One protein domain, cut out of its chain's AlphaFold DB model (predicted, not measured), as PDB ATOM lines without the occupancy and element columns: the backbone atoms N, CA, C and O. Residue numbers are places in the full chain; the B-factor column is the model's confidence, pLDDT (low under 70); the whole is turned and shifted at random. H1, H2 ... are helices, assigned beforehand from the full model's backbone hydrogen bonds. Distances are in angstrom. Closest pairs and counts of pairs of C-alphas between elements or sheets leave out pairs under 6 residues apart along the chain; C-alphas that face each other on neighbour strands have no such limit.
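What this domain is: This is residues 128 to 199 of the 199 residues of an uncharacterized protein of Xanthomonas campestris pv. translucens (UniProt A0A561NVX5). Two longer helices, H1 and H4, pack on each other at a steep angle, H1 near its start and H4 near its middle, and H3 makes the third corner of a loose triangle with them. Short H2 lies away from these three, out along the stretch between H1 and H3, while residues 187 to 199 fold back from the end of H4 as a tail with no named element. The printed part has 72 residues with four named helices, H1 to H4 in order, and no named strand: all helix. It is compact, with a radius of gyration of the C-alphas of 12.0 A, and spans 30 by 26 by 22 A.

How they stand to each other: Start at H1, residues 128 to 138, and look across to H4, residues 174 to 186: they touch, the closest C-alphas being those of His 130 and Ala 180, 5.5 A apart. They run the same way at a steep tilt of 64 degrees. H3, residues 157 to 165, is close to H1 but not clearly touching, with C-alphas of Phe 136 and Leu 164 closest at 7.0 A. H3 is likewise close to H4 but not clearly touching, with C-alphas of Arg 165 and Phe 174 closest at 7.3 A. H2, residues 142 to 147, touches no helix. In H1 and H4 every O i to N i+4 pair is within hydrogen-bond range; in H2 it is 1 of 2, in H3 4 of 5.

Where its parts are: Find C-alpha 128 at (-12.185, 0.176, -14.673); from there H1 runs 15.1 A to residue 138. H2 and H3 follow, H3 12.0 A long. Then find C-alpha 174 at (-12.155, -12.528, -8.080), where H4 begins, and follow it 18.5 A to C-alpha 186 at (-20.469, -11.926, -24.546).

The domain as a whole: The C-alphas farthest apart are those of Pro 151 and Asp 171, 32.9 A. The printed part has no cut, and no link is long. Look for pLDDT under 70 at residues 140 to 159 and 192 to 199 of this model.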
ATOM      1  N   SER A 128     -13.640   0.346 -14.804       94.75
ATOM      2  CA  SER A 128     -12.185   0.176 -14.673       94.75
ATOM      3  C   SER A 128     -11.730  -1.289 -14.737       94.75
ATOM      4  O   SER A 128     -10.657  -1.588 -15.267       94.75
ATOM      5  N   ILE A 129     -12.552  -2.228 -14.257       95.00
ATOM      6  CA  ILE A 129     -12.261  -3.668 -14.305       95.00
ATOM      7  C   ILE A 129     -12.277  -4.178 -15.746       95.00
ATOM      8  O   ILE A 129     -11.323  -4.833 -16.163       95.00
ATOM      9  N   HIS A 130     -13.306  -3.828 -16.517       95.25
ATOM     10  CA  HIS A 130     -13.407  -4.186 -17.931       95.25
ATOM     11  C   HIS A 130     -12.193  -3.685 -18.717       95.25
ATOM     12  O   HIS A 130     -11.561  -4.442 -19.449       95.25
ATOM     13  N   ILE A 131     -11.813  -2.426 -18.498       95.19
ATOM     14  CA  ILE A 131     -10.692  -1.788 -19.197       95.19
ATOM     15  C   ILE A 131      -9.361  -2.457 -18.831       95.19
ATOM     16  O   ILE A 131      -8.536  -2.719 -19.706       95.19
ATOM     17  N   LYS A 132      -9.152  -2.806 -17.555       93.50
ATOM     18  CA  LYS A 132      -7.969  -3.568 -17.115       93.50
ATOM     19  C   LYS A 132      -7.896  -4.946 -17.762       93.50
ATOM     20  O   LYS A 132      -6.815  -5.344 -18.194       93.50
ATOM     21  N   VAL A 133      -9.025  -5.652 -17.854       91.44
ATOM     22  CA  VAL A 133      -9.101  -6.941 -18.552       91.44
ATOM     23  C   VAL A 133      -8.762  -6.755 -20.033       91.44
ATOM     24  O   VAL A 133      -7.870  -7.435 -20.531       91.44
ATOM     25  N   LEU A 134      -9.379  -5.798 -20.730       90.62
ATOM     26  CA  LEU A 134      -9.071  -5.527 -22.140       90.62
ATOM     27  C   LEU A 134      -7.590  -5.207 -22.358       90.62
ATOM     28  O   LEU A 134      -6.957  -5.793 -23.233       90.62
ATOM     29  N   ASN A 135      -7.003  -4.358 -21.515       89.88
ATOM     30  CA  ASN A 135      -5.577  -4.036 -21.573       89.88
ATOM     31  C   ASN A 135      -4.683  -5.258 -21.322       89.88
ATOM     32  O   ASN A 135      -3.627  -5.385 -21.943       89.88
ATOM     33  N   PHE A 136      -5.087  -6.169 -20.435       87.62
ATOM     34  CA  PHE A 136      -4.379  -7.428 -20.215       87.62
ATOM     35  C   PHE A 136      -4.374  -8.308 -21.472       87.62
ATOM     36  O   PHE A 136      -3.317  -8.820 -21.845       87.62
ATOM     37  N   TYR A 137      -5.517  -8.440 -22.150       82.38
ATOM     38  CA  TYR A 137      -5.624  -9.205 -23.396       82.38
ATOM     39  C   TYR A 137      -4.888  -8.521 -24.561       82.38
ATOM     40  O   TYR A 137      -4.148  -9.181 -25.288       82.38
ATOM     41  N   ALA A 138      -4.994  -7.198 -24.700       82.19
ATOM     42  CA  ALA A 138      -4.327  -6.432 -25.759       82.19
ATOM     43  C   ALA A 138      -2.788  -6.509 -25.685       82.19
ATOM     44  O   ALA A 138      -2.108  -6.489 -26.716       82.19
ATOM     45  N   LYS A 139      -2.237  -6.629 -24.468       78.88
ATOM     46  CA  LYS A 139      -0.804  -6.851 -24.205       78.88
ATOM     47  C   LYS A 139      -0.346  -8.296 -24.425       78.88
ATOM     48  O   LYS A 139       0.841  -8.557 -24.301       78.88
ATOM     49  N   ARG A 140      -1.258  -9.232 -24.697       69.94
ATOM     50  CA  ARG A 140      -0.972 -10.659 -24.924       69.94
ATOM     51  C   ARG A 140      -1.365 -11.091 -26.338       69.94
ATOM     52  O   ARG A 140      -1.939 -12.161 -26.536       69.94
ATOM     53  N   ARG A 141      -1.051 -10.256 -27.334       57.00
ATOM     54  CA  ARG A 141      -1.177 -10.622 -28.756       57.00
ATOM     55  C   ARG A 141      -0.386 -11.915 -29.049       57.00
ATOM     56  O   ARG A 141       0.515 -12.249 -28.281       57.00
ATOM     57  N   PRO A 142      -0.682 -12.653 -30.138       51.75
ATOM     58  CA  PRO A 142      -0.104 -13.980 -30.408       51.75
ATOM     59  C   PRO A 142       1.428 -14.083 -30.262       51.75
ATOM     60  O   PRO A 142       1.930 -15.100 -29.793       51.75
ATOM     61  N   SER A 143       2.164 -13.006 -30.546       50.38
ATOM     62  CA  SER A 143       3.620 -12.903 -30.353       50.38
ATOM     63  C   SER A 143       4.096 -13.014 -28.894       50.38
ATOM     64  O   SER A 143       5.243 -13.365 -28.639       50.38
ATOM     65  N   ASP A 144       3.251 -12.699 -27.911       47.22
ATOM     66  CA  ASP A 144       3.566 -12.851 -26.484       47.22
ATOM     67  C   ASP A 144       3.143 -14.226 -25.947       47.22
ATOM     68  O   ASP A 144       3.718 -14.711 -24.972       47.22
ATOM     69  N   VAL A 145       2.199 -14.895 -26.620       51.44
ATOM     70  CA  VAL A 145       1.879 -16.309 -26.373       51.44
ATOM     71  C   VAL A 145       3.053 -17.206 -26.779       51.44
ATOM     72  O   VAL A 145       3.380 -18.138 -26.049       51.44
ATOM     73  N   GLU A 146       3.765 -16.873 -27.860       49.94
ATOM     74  CA  GLU A 146       5.041 -17.520 -28.210       49.94
ATOM     75  C   GLU A 146       6.101 -17.372 -27.103       49.94
ATOM     76  O   GLU A 146       6.808 -18.332 -26.790       49.94
ATOM     77  N   LYS A 147       6.171 -16.210 -26.436       50.41
ATOM     78  CA  LYS A 147       7.123 -15.952 -25.335       50.41
ATOM     79  C   LYS A 147       6.796 -16.697 -24.040       50.41
ATOM     80  O   LYS A 147       7.676 -16.847 -23.198       50.41
ATOM     81  N   LEU A 148       5.564 -17.185 -23.869       54.38
ATOM     82  CA  LEU A 148       5.205 -18.054 -22.741       54.38
ATOM     83  C   LEU A 148       5.844 -19.449 -22.859       54.38
ATOM     84  O   LEU A 148       5.735 -20.239 -21.922       54.38
ATOM     85  N   GLY A 149       6.501 -19.766 -23.986       51.69
ATOM     86  CA  GLY A 149       7.229 -21.022 -24.193       51.69
ATOM     87  C   GLY A 149       6.330 -22.262 -24.211       51.69
ATOM     88  O   GLY A 149       6.823 -23.388 -24.188       51.69
ATOM     89  N   LYS A 150       5.007 -22.067 -24.237       52.12
ATOM     90  CA  LYS A 150       4.003 -23.126 -24.260       52.12
ATOM     91  C   LYS A 150       3.335 -23.146 -25.636       52.12
ATOM     92  O   LYS A 150       2.914 -22.092 -26.109       52.12
ATOM     93  N   PRO A 151       3.183 -24.316 -26.284       52.06
ATOM     94  CA  PRO A 151       2.353 -24.407 -27.481       52.06
ATOM     95  C   PRO A 151       0.935 -23.928 -27.145       52.06
ATOM     96  O   PRO A 151       0.449 -24.193 -26.049       52.06
ATOM     97  N   ASN A 152       0.245 -23.271 -28.083       48.72
ATOM     98  CA  ASN A 152      -1.088 -22.667 -27.884       48.72
ATOM     99  C   ASN A 152      -2.138 -23.636 -27.271       48.72
ATOM    100  O   ASN A 152      -3.112 -23.220 -26.657       48.72
ATOM    101  N   ARG A 153      -1.917 -24.955 -27.387       49.28
ATOM    102  CA  ARG A 153      -2.746 -26.029 -26.801       49.28
ATOM    103  C   ARG A 153      -2.479 -26.325 -25.314       49.28
ATOM    104  O   ARG A 153      -3.238 -27.081 -24.721       49.28
ATOM    105  N   ALA A 154      -1.414 -25.783 -24.727       51.19
ATOM    106  CA  ALA A 154      -0.983 -26.025 -23.347       51.19
ATOM    107  C   ALA A 154      -1.277 -24.850 -22.400       51.19
ATOM    108  O   ALA A 154      -0.843 -24.876 -21.248       51.19
ATOM    109  N   ILE A 155      -1.984 -23.820 -22.877       58.34
ATOM    110  CA  ILE A 155      -2.374 -22.692 -22.037       58.34
ATOM    111  C   ILE A 155      -3.576 -23.113 -21.191       58.34
ATOM    112  O   ILE A 155      -4.661 -23.370 -21.712       58.34
ATOM    113  N   THR A 156      -3.375 -23.215 -19.881       62.44
ATOM    114  CA  THR A 156      -4.439 -23.561 -18.934       62.44
ATOM    115  C   THR A 156      -5.179 -22.302 -18.472       62.44
ATOM    116  O   THR A 156      -4.621 -21.204 -18.520       62.44
ATOM    117  N   PRO A 157      -6.411 -22.415 -17.936       62.59
ATOM    118  CA  PRO A 157      -7.079 -21.284 -17.283       62.59
ATOM    119  C   PRO A 157      -6.207 -20.606 -16.211       62.59
ATOM    120  O   PRO A 157      -6.199 -19.381 -16.105       62.59
ATOM    121  N   SER A 158      -5.387 -21.377 -15.485       67.81
ATOM    122  CA  SER A 158      -4.461 -20.857 -14.469       67.81
ATOM    123  C   SER A 158      -3.313 -20.000 -15.029       67.81
ATOM    124  O   SER A 158      -2.855 -19.090 -14.334       67.81
ATOM    125  N   ASP A 159      -2.892 -20.215 -16.284       66.94
ATOM    126  CA  ASP A 159      -1.887 -19.382 -16.974       66.94
ATOM    127  C   ASP A 159      -2.412 -17.963 -17.287       66.94
ATOM    128  O   ASP A 159      -1.640 -17.017 -17.509       66.94
ATOM    129  N   PHE A 160      -3.737 -17.797 -17.290       71.94
ATOM    130  CA  PHE A 160      -4.408 -16.506 -17.411       71.94
ATOM    131  C   PHE A 160      -4.827 -15.949 -16.054       71.94
ATOM    132  O   PHE A 160      -4.633 -14.759 -15.809       71.94
ATOM    133  N   GLU A 161      -5.338 -16.795 -15.158       77.44
ATOM    134  CA  GLU A 161      -5.905 -16.366 -13.882       77.44
ATOM    135  C   GLU A 161      -4.875 -15.691 -12.974       77.44
ATOM    136  O   GLU A 161      -5.105 -14.574 -12.513       77.44
ATOM    137  N   ALA A 162      -3.726 -16.328 -12.727       81.19
ATOM    138  CA  ALA A 162      -2.755 -15.793 -11.774       81.19
ATOM    139  C   ALA A 162      -2.156 -14.445 -12.229       81.19
ATOM    140  O   ALA A 162      -2.087 -13.523 -11.412       81.19
ATOM    141  N   PRO A 163      -1.759 -14.259 -13.504       84.19
ATOM    142  CA  PRO A 163      -1.322 -12.956 -14.002       84.19
ATOM    143  C   PRO A 163      -2.434 -11.903 -14.021       84.19
ATOM    144  O   PRO A 163      -2.170 -10.757 -13.667       84.19
ATOM    145  N   LEU A 164      -3.664 -12.279 -14.388       83.81
ATOM    146  CA  LEU A 164      -4.799 -11.356 -14.394       83.81
ATOM    147  C   LEU A 164      -5.139 -10.893 -12.973       83.81
ATOM    148  O   LEU A 164      -5.307  -9.701 -12.738       83.81
ATOM    149  N   ARG A 165      -5.158 -11.812 -12.001       86.25
ATOM    150  CA  ARG A 165      -5.402 -11.520 -10.582       86.25
ATOM    151  C   ARG A 165      -4.402 -10.516 -10.015       86.25
ATOM    152  O   ARG A 165      -4.799  -9.663  -9.232       86.25
ATOM    153  N   LYS A 166      -3.136 -10.566 -10.444       88.31
ATOM    154  CA  LYS A 166      -2.093  -9.612 -10.022       88.31
ATOM    155  C   LYS A 166      -2.354  -8.165 -10.460       88.31
ATOM    156  O   LYS A 166      -1.745  -7.265  -9.894       88.31
ATOM    157  N   LEU A 167      -3.225  -7.926 -11.447       87.31
ATOM    158  CA  LEU A 167      -3.607  -6.568 -11.865       87.31
ATOM    159  C   LEU A 167      -4.621  -5.909 -10.927       87.31
ATOM    160  O   LEU A 167      -4.849  -4.701 -11.012       87.31
ATOM    161  N   PHE A 168      -5.251  -6.699 -10.063       90.75
ATOM    162  CA  PHE A 168      -6.283  -6.238  -9.154       90.75
ATOM    163  C   PHE A 168      -5.784  -6.292  -7.714       90.75
ATOM    164  O   PHE A 168      -4.903  -7.071  -7.353       90.75
ATOM    165  N   ARG A 169      -6.373  -5.436  -6.880       88.75
ATOM    166  CA  ARG A 169      -6.147  -5.442  -5.435       88.75
ATOM    167  C   ARG A 169      -6.505  -6.811  -4.844       88.75
ATOM    168  O   ARG A 169      -7.477  -7.435  -5.268       88.75
ATOM    169  N   SER A 170      -5.715  -7.282  -3.882       85.75
ATOM    170  CA  SER A 170      -5.824  -8.645  -3.342       85.75
ATOM    171  C   SER A 170      -7.139  -8.919  -2.608       85.75
ATOM    172  O   SER A 170      -7.536 -10.073  -2.491       85.75
ATOM    173  N   ASP A 171      -7.805  -7.873  -2.119       87.00
ATOM    174  CA  ASP A 171      -9.104  -7.931  -1.447       87.00
ATOM    175  C   ASP A 171     -10.293  -7.954  -2.423       87.00
ATOM    176  O   ASP A 171     -11.418  -8.184  -1.987       87.00
ATOM    177  N   LEU A 172     -10.082  -7.720  -3.727       88.25
ATOM    178  CA  LEU A 172     -11.163  -7.763  -4.711       88.25
ATOM    179  C   LEU A 172     -11.622  -9.215  -4.898       88.25
ATOM    180  O   LEU A 172     -10.831 -10.051  -5.354       88.25
ATOM    181  N   PRO A 173     -12.900  -9.536  -4.625       90.81
ATOM    182  CA  PRO A 173     -13.418 -10.861  -4.910       90.81
ATOM    183  C   PRO A 173     -13.274 -11.177  -6.396       90.81
ATOM    184  O   PRO A 173     -13.786 -10.465  -7.261       90.81
ATOM    185  N   PHE A 174     -12.565 -12.259  -6.703       87.06
ATOM    186  CA  PHE A 174     -12.155 -12.528  -8.080       87.06
ATOM    187  C   PHE A 174     -13.324 -12.832  -9.021       87.06
ATOM    188  O   PHE A 174     -13.232 -12.543 -10.209       87.06
ATOM    189  N   TYR A 175     -14.465 -13.286  -8.490       88.25
ATOM    190  CA  TYR A 175     -15.680 -13.479  -9.284       88.25
ATOM    191  C   TYR A 175     -16.164 -12.185  -9.970       88.25
ATOM    192  O   TYR A 175     -16.876 -12.254 -10.969       88.25
ATOM    193  N   ILE A 176     -15.787 -10.999  -9.466       91.06
ATOM    194  CA  ILE A 176     -16.081  -9.709 -10.111       91.06
ATOM    195  C   ILE A 176     -15.260  -9.561 -11.399       91.06
ATOM    196  O   ILE A 176     -15.783  -9.121 -12.420       91.06
ATOM    197  N   VAL A 177     -13.991  -9.975 -11.370       90.81
ATOM    198  CA  VAL A 177     -13.122 -10.005 -12.555       90.81
ATOM    199  C   VAL A 177     -13.625 -11.055 -13.545       90.81
ATOM    200  O   VAL A 177     -13.738 -10.768 -14.731       90.81
ATOM    201  N   GLU A 178     -14.007 -12.242 -13.065       88.12
ATOM    202  CA  GLU A 178     -14.611 -13.281 -13.909       88.12
ATOM    203  C   GLU A 178     -15.908 -12.804 -14.570       88.12
ATOM    204  O   GLU A 178     -16.153 -13.101 -15.739       88.12
ATOM    205  N   ARG A 179     -16.735 -12.046 -13.839       91.00
ATOM    206  CA  ARG A 179     -17.949 -11.435 -14.382       91.00
ATOM    207  C   ARG A 179     -17.622 -10.455 -15.507       91.00
ATOM    208  O   ARG A 179     -18.211 -10.589 -16.573       91.00
ATOM    209  N   ALA A 180     -16.662  -9.554 -15.305       91.62
ATOM    210  CA  ALA A 180     -16.223  -8.634 -16.355       91.62
ATOM    211  C   ALA A 180     -15.670  -9.385 -17.580       91.62
ATOM    212  O   ALA A 180     -15.970  -9.019 -18.712       91.62
ATOM    213  N   CYS A 181     -14.921 -10.478 -17.381       88.44
ATOM    214  CA  CYS A 181     -14.476 -11.333 -18.486       88.44
ATOM    215  C   CYS A 181     -15.657 -11.923 -19.272       88.44
ATOM    216  O   CYS A 181     -15.631 -11.887 -20.498       88.44
ATOM    217  N   ARG A 182     -16.698 -12.428 -18.596       87.75
ATOM    218  CA  ARG A 182     -17.903 -12.952 -19.266       87.75
ATOM    219  C   ARG A 182     -18.659 -11.869 -20.028       87.75
ATOM    220  O   ARG A 182     -19.104 -12.118 -21.141       87.75
ATOM    221  N   GLU A 183     -18.796 -10.680 -19.447       91.00
ATOM    222  CA  GLU A 183     -19.458  -9.542 -20.095       91.00
ATOM    223  C   GLU A 183     -18.692  -9.134 -21.371       91.00
ATOM    224  O   GLU A 183     -19.293  -9.032 -22.441       91.00
ATOM    225  N   LEU A 184     -17.357  -9.046 -21.314       89.06
ATOM    226  CA  LEU A 184     -16.515  -8.767 -22.488       89.06
ATOM    227  C   LEU A 184     -16.537  -9.883 -23.539       89.06
ATOM    228  O   LEU A 184     -16.525  -9.593 -24.734       89.06
ATOM    229  N   GLU A 185     -16.558 -11.147 -23.117       86.00
ATOM    230  CA  GLU A 185     -16.675 -12.296 -24.018       86.00
ATOM    231  C   GLU A 185     -18.035 -12.306 -24.724       86.00
ATOM    232  O   GLU A 185     -18.101 -12.479 -25.938       86.00
ATOM    233  N   SER A 186     -19.116 -12.031 -23.987       86.00
ATOM    234  CA  SER A 186     -20.469 -11.926 -24.546       86.00
ATOM    235  C   SER A 186     -20.613 -10.766 -25.534       86.00
ATOM    236  O   SER A 186     -21.356 -10.873 -26.506       86.00
ATOM    237  N   ALA A 187     -19.850  -9.689 -25.326       85.25
ATOM    238  CA  ALA A 187     -19.740  -8.563 -26.247       85.25
ATOM    239  C   ALA A 187     -18.811  -8.850 -27.447       85.25
ATOM    240  O   ALA A 187     -18.644  -7.986 -28.306       85.25
ATOM    241  N   GLY A 188     -18.182 -10.030 -27.508       84.00
ATOM    242  CA  GLY A 188     -17.261 -10.418 -28.578       84.00
ATOM    243  C   GLY A 188     -15.916  -9.683 -28.556       84.00
ATOM    244  O   GLY A 188     -15.205  -9.687 -29.558       84.00
ATOM    245  N   LEU A 189     -15.559  -9.041 -27.439       83.12
ATOM    246  CA  LEU A 189     -14.342  -8.229 -27.319       83.12
ATOM    247  C   LEU A 189     -13.114  -9.041 -26.893       83.12
ATOM    248  O   LEU A 189     -11.982  -8.631 -27.150       83.12
ATOM    249  N   ILE A 190     -13.326 -10.182 -26.235       82.25
ATOM    250  CA  ILE A 190     -12.278 -11.134 -25.851       82.25
ATOM    251  C   ILE A 190     -12.761 -12.569 -26.076       82.25
ATOM    252  O   ILE A 190     -13.950 -12.819 -26.255       82.25
ATOM    253  N   SER A 191     -11.839 -13.525 -26.007       75.75
ATOM    254  CA  SER A 191     -12.161 -14.951 -25.907       75.75
ATOM    255  C   SER A 191     -11.529 -15.513 -24.644       75.75
ATOM    256  O   SER A 191     -10.329 -15.333 -24.428       75.75
ATOM    257  N   VAL A 192     -12.319 -16.191 -23.815       68.06
ATOM    258  CA  VAL A 192     -11.854 -16.732 -22.539       68.06
ATOM    259  C   VAL A 192     -11.618 -18.247 -22.681       68.06
ATOM    260  O   VAL A 192     -12.408 -18.946 -23.318       68.06
ATOM    261  N   PRO A 193     -10.530 -18.814 -22.119       65.19
ATOM    262  CA  PRO A 193     -10.302 -20.257 -22.171       65.19
ATOM    263  C   PRO A 193     -11.435 -21.061 -21.516       65.19
ATOM    264  O   PRO A 193     -11.942 -20.697 -20.451       65.19
ATOM    265  N   LYS A 194     -11.775 -22.216 -22.107       66.06
ATOM    266  CA  LYS A 194     -12.765 -23.146 -21.540       66.06
ATOM    267  C   LYS A 194     -12.390 -23.524 -20.098       66.06
ATOM    268  O   LYS A 194     -11.271 -23.963 -19.845       66.06
ATOM    269  N   GLY A 195     -13.340 -23.377 -19.170       62.34
ATOM    270  CA  GLY A 195     -13.170 -23.701 -17.746       62.34
ATOM    271  C   GLY A 195     -12.666 -22.555 -16.857       62.34
ATOM    272  O   GLY A 195     -12.492 -22.775 -15.664       62.34
ATOM    273  N   PHE A 196     -12.444 -21.351 -17.400       62.75
ATOM    274  CA  PHE A 196     -12.081 -20.168 -16.605       62.75
ATOM    275  C   PHE A 196     -13.244 -19.648 -15.749       62.75
ATOM    276  O   PHE A 196     -13.054 -19.319 -14.586       62.75
ATOM    277  N   ALA A 197     -14.459 -19.599 -16.301       58.06
ATOM    278  CA  ALA A 197     -15.660 -19.299 -15.533       58.06
ATOM    279  C   ALA A 197     -16.287 -20.612 -15.051       58.06
ATOM    280  O   ALA A 197     -16.668 -21.453 -15.870       58.06
ATOM    281  N   LYS A 198     -16.403 -20.795 -13.731       56.00
ATOM    282  CA  LYS A 198     -17.266 -21.844 -13.175       56.00
ATOM    283  C   LYS A 198     -18.718 -21.431 -13.429       56.00
ATOM    284  O   LYS A 198     -19.105 -20.329 -13.043       56.00
ATOM    285  N   SER A 199     -19.454 -22.283 -14.144       51.56
ATOM    286  CA  SER A 199     -20.909 -22.189 -14.328       51.56
ATOM    287  C   SER A 199     -21.638 -22.291 -12.998       51.56
ATOM    288  O   SER A 199     -21.240 -23.195 -12.226       51.56
TER     289      SER A 199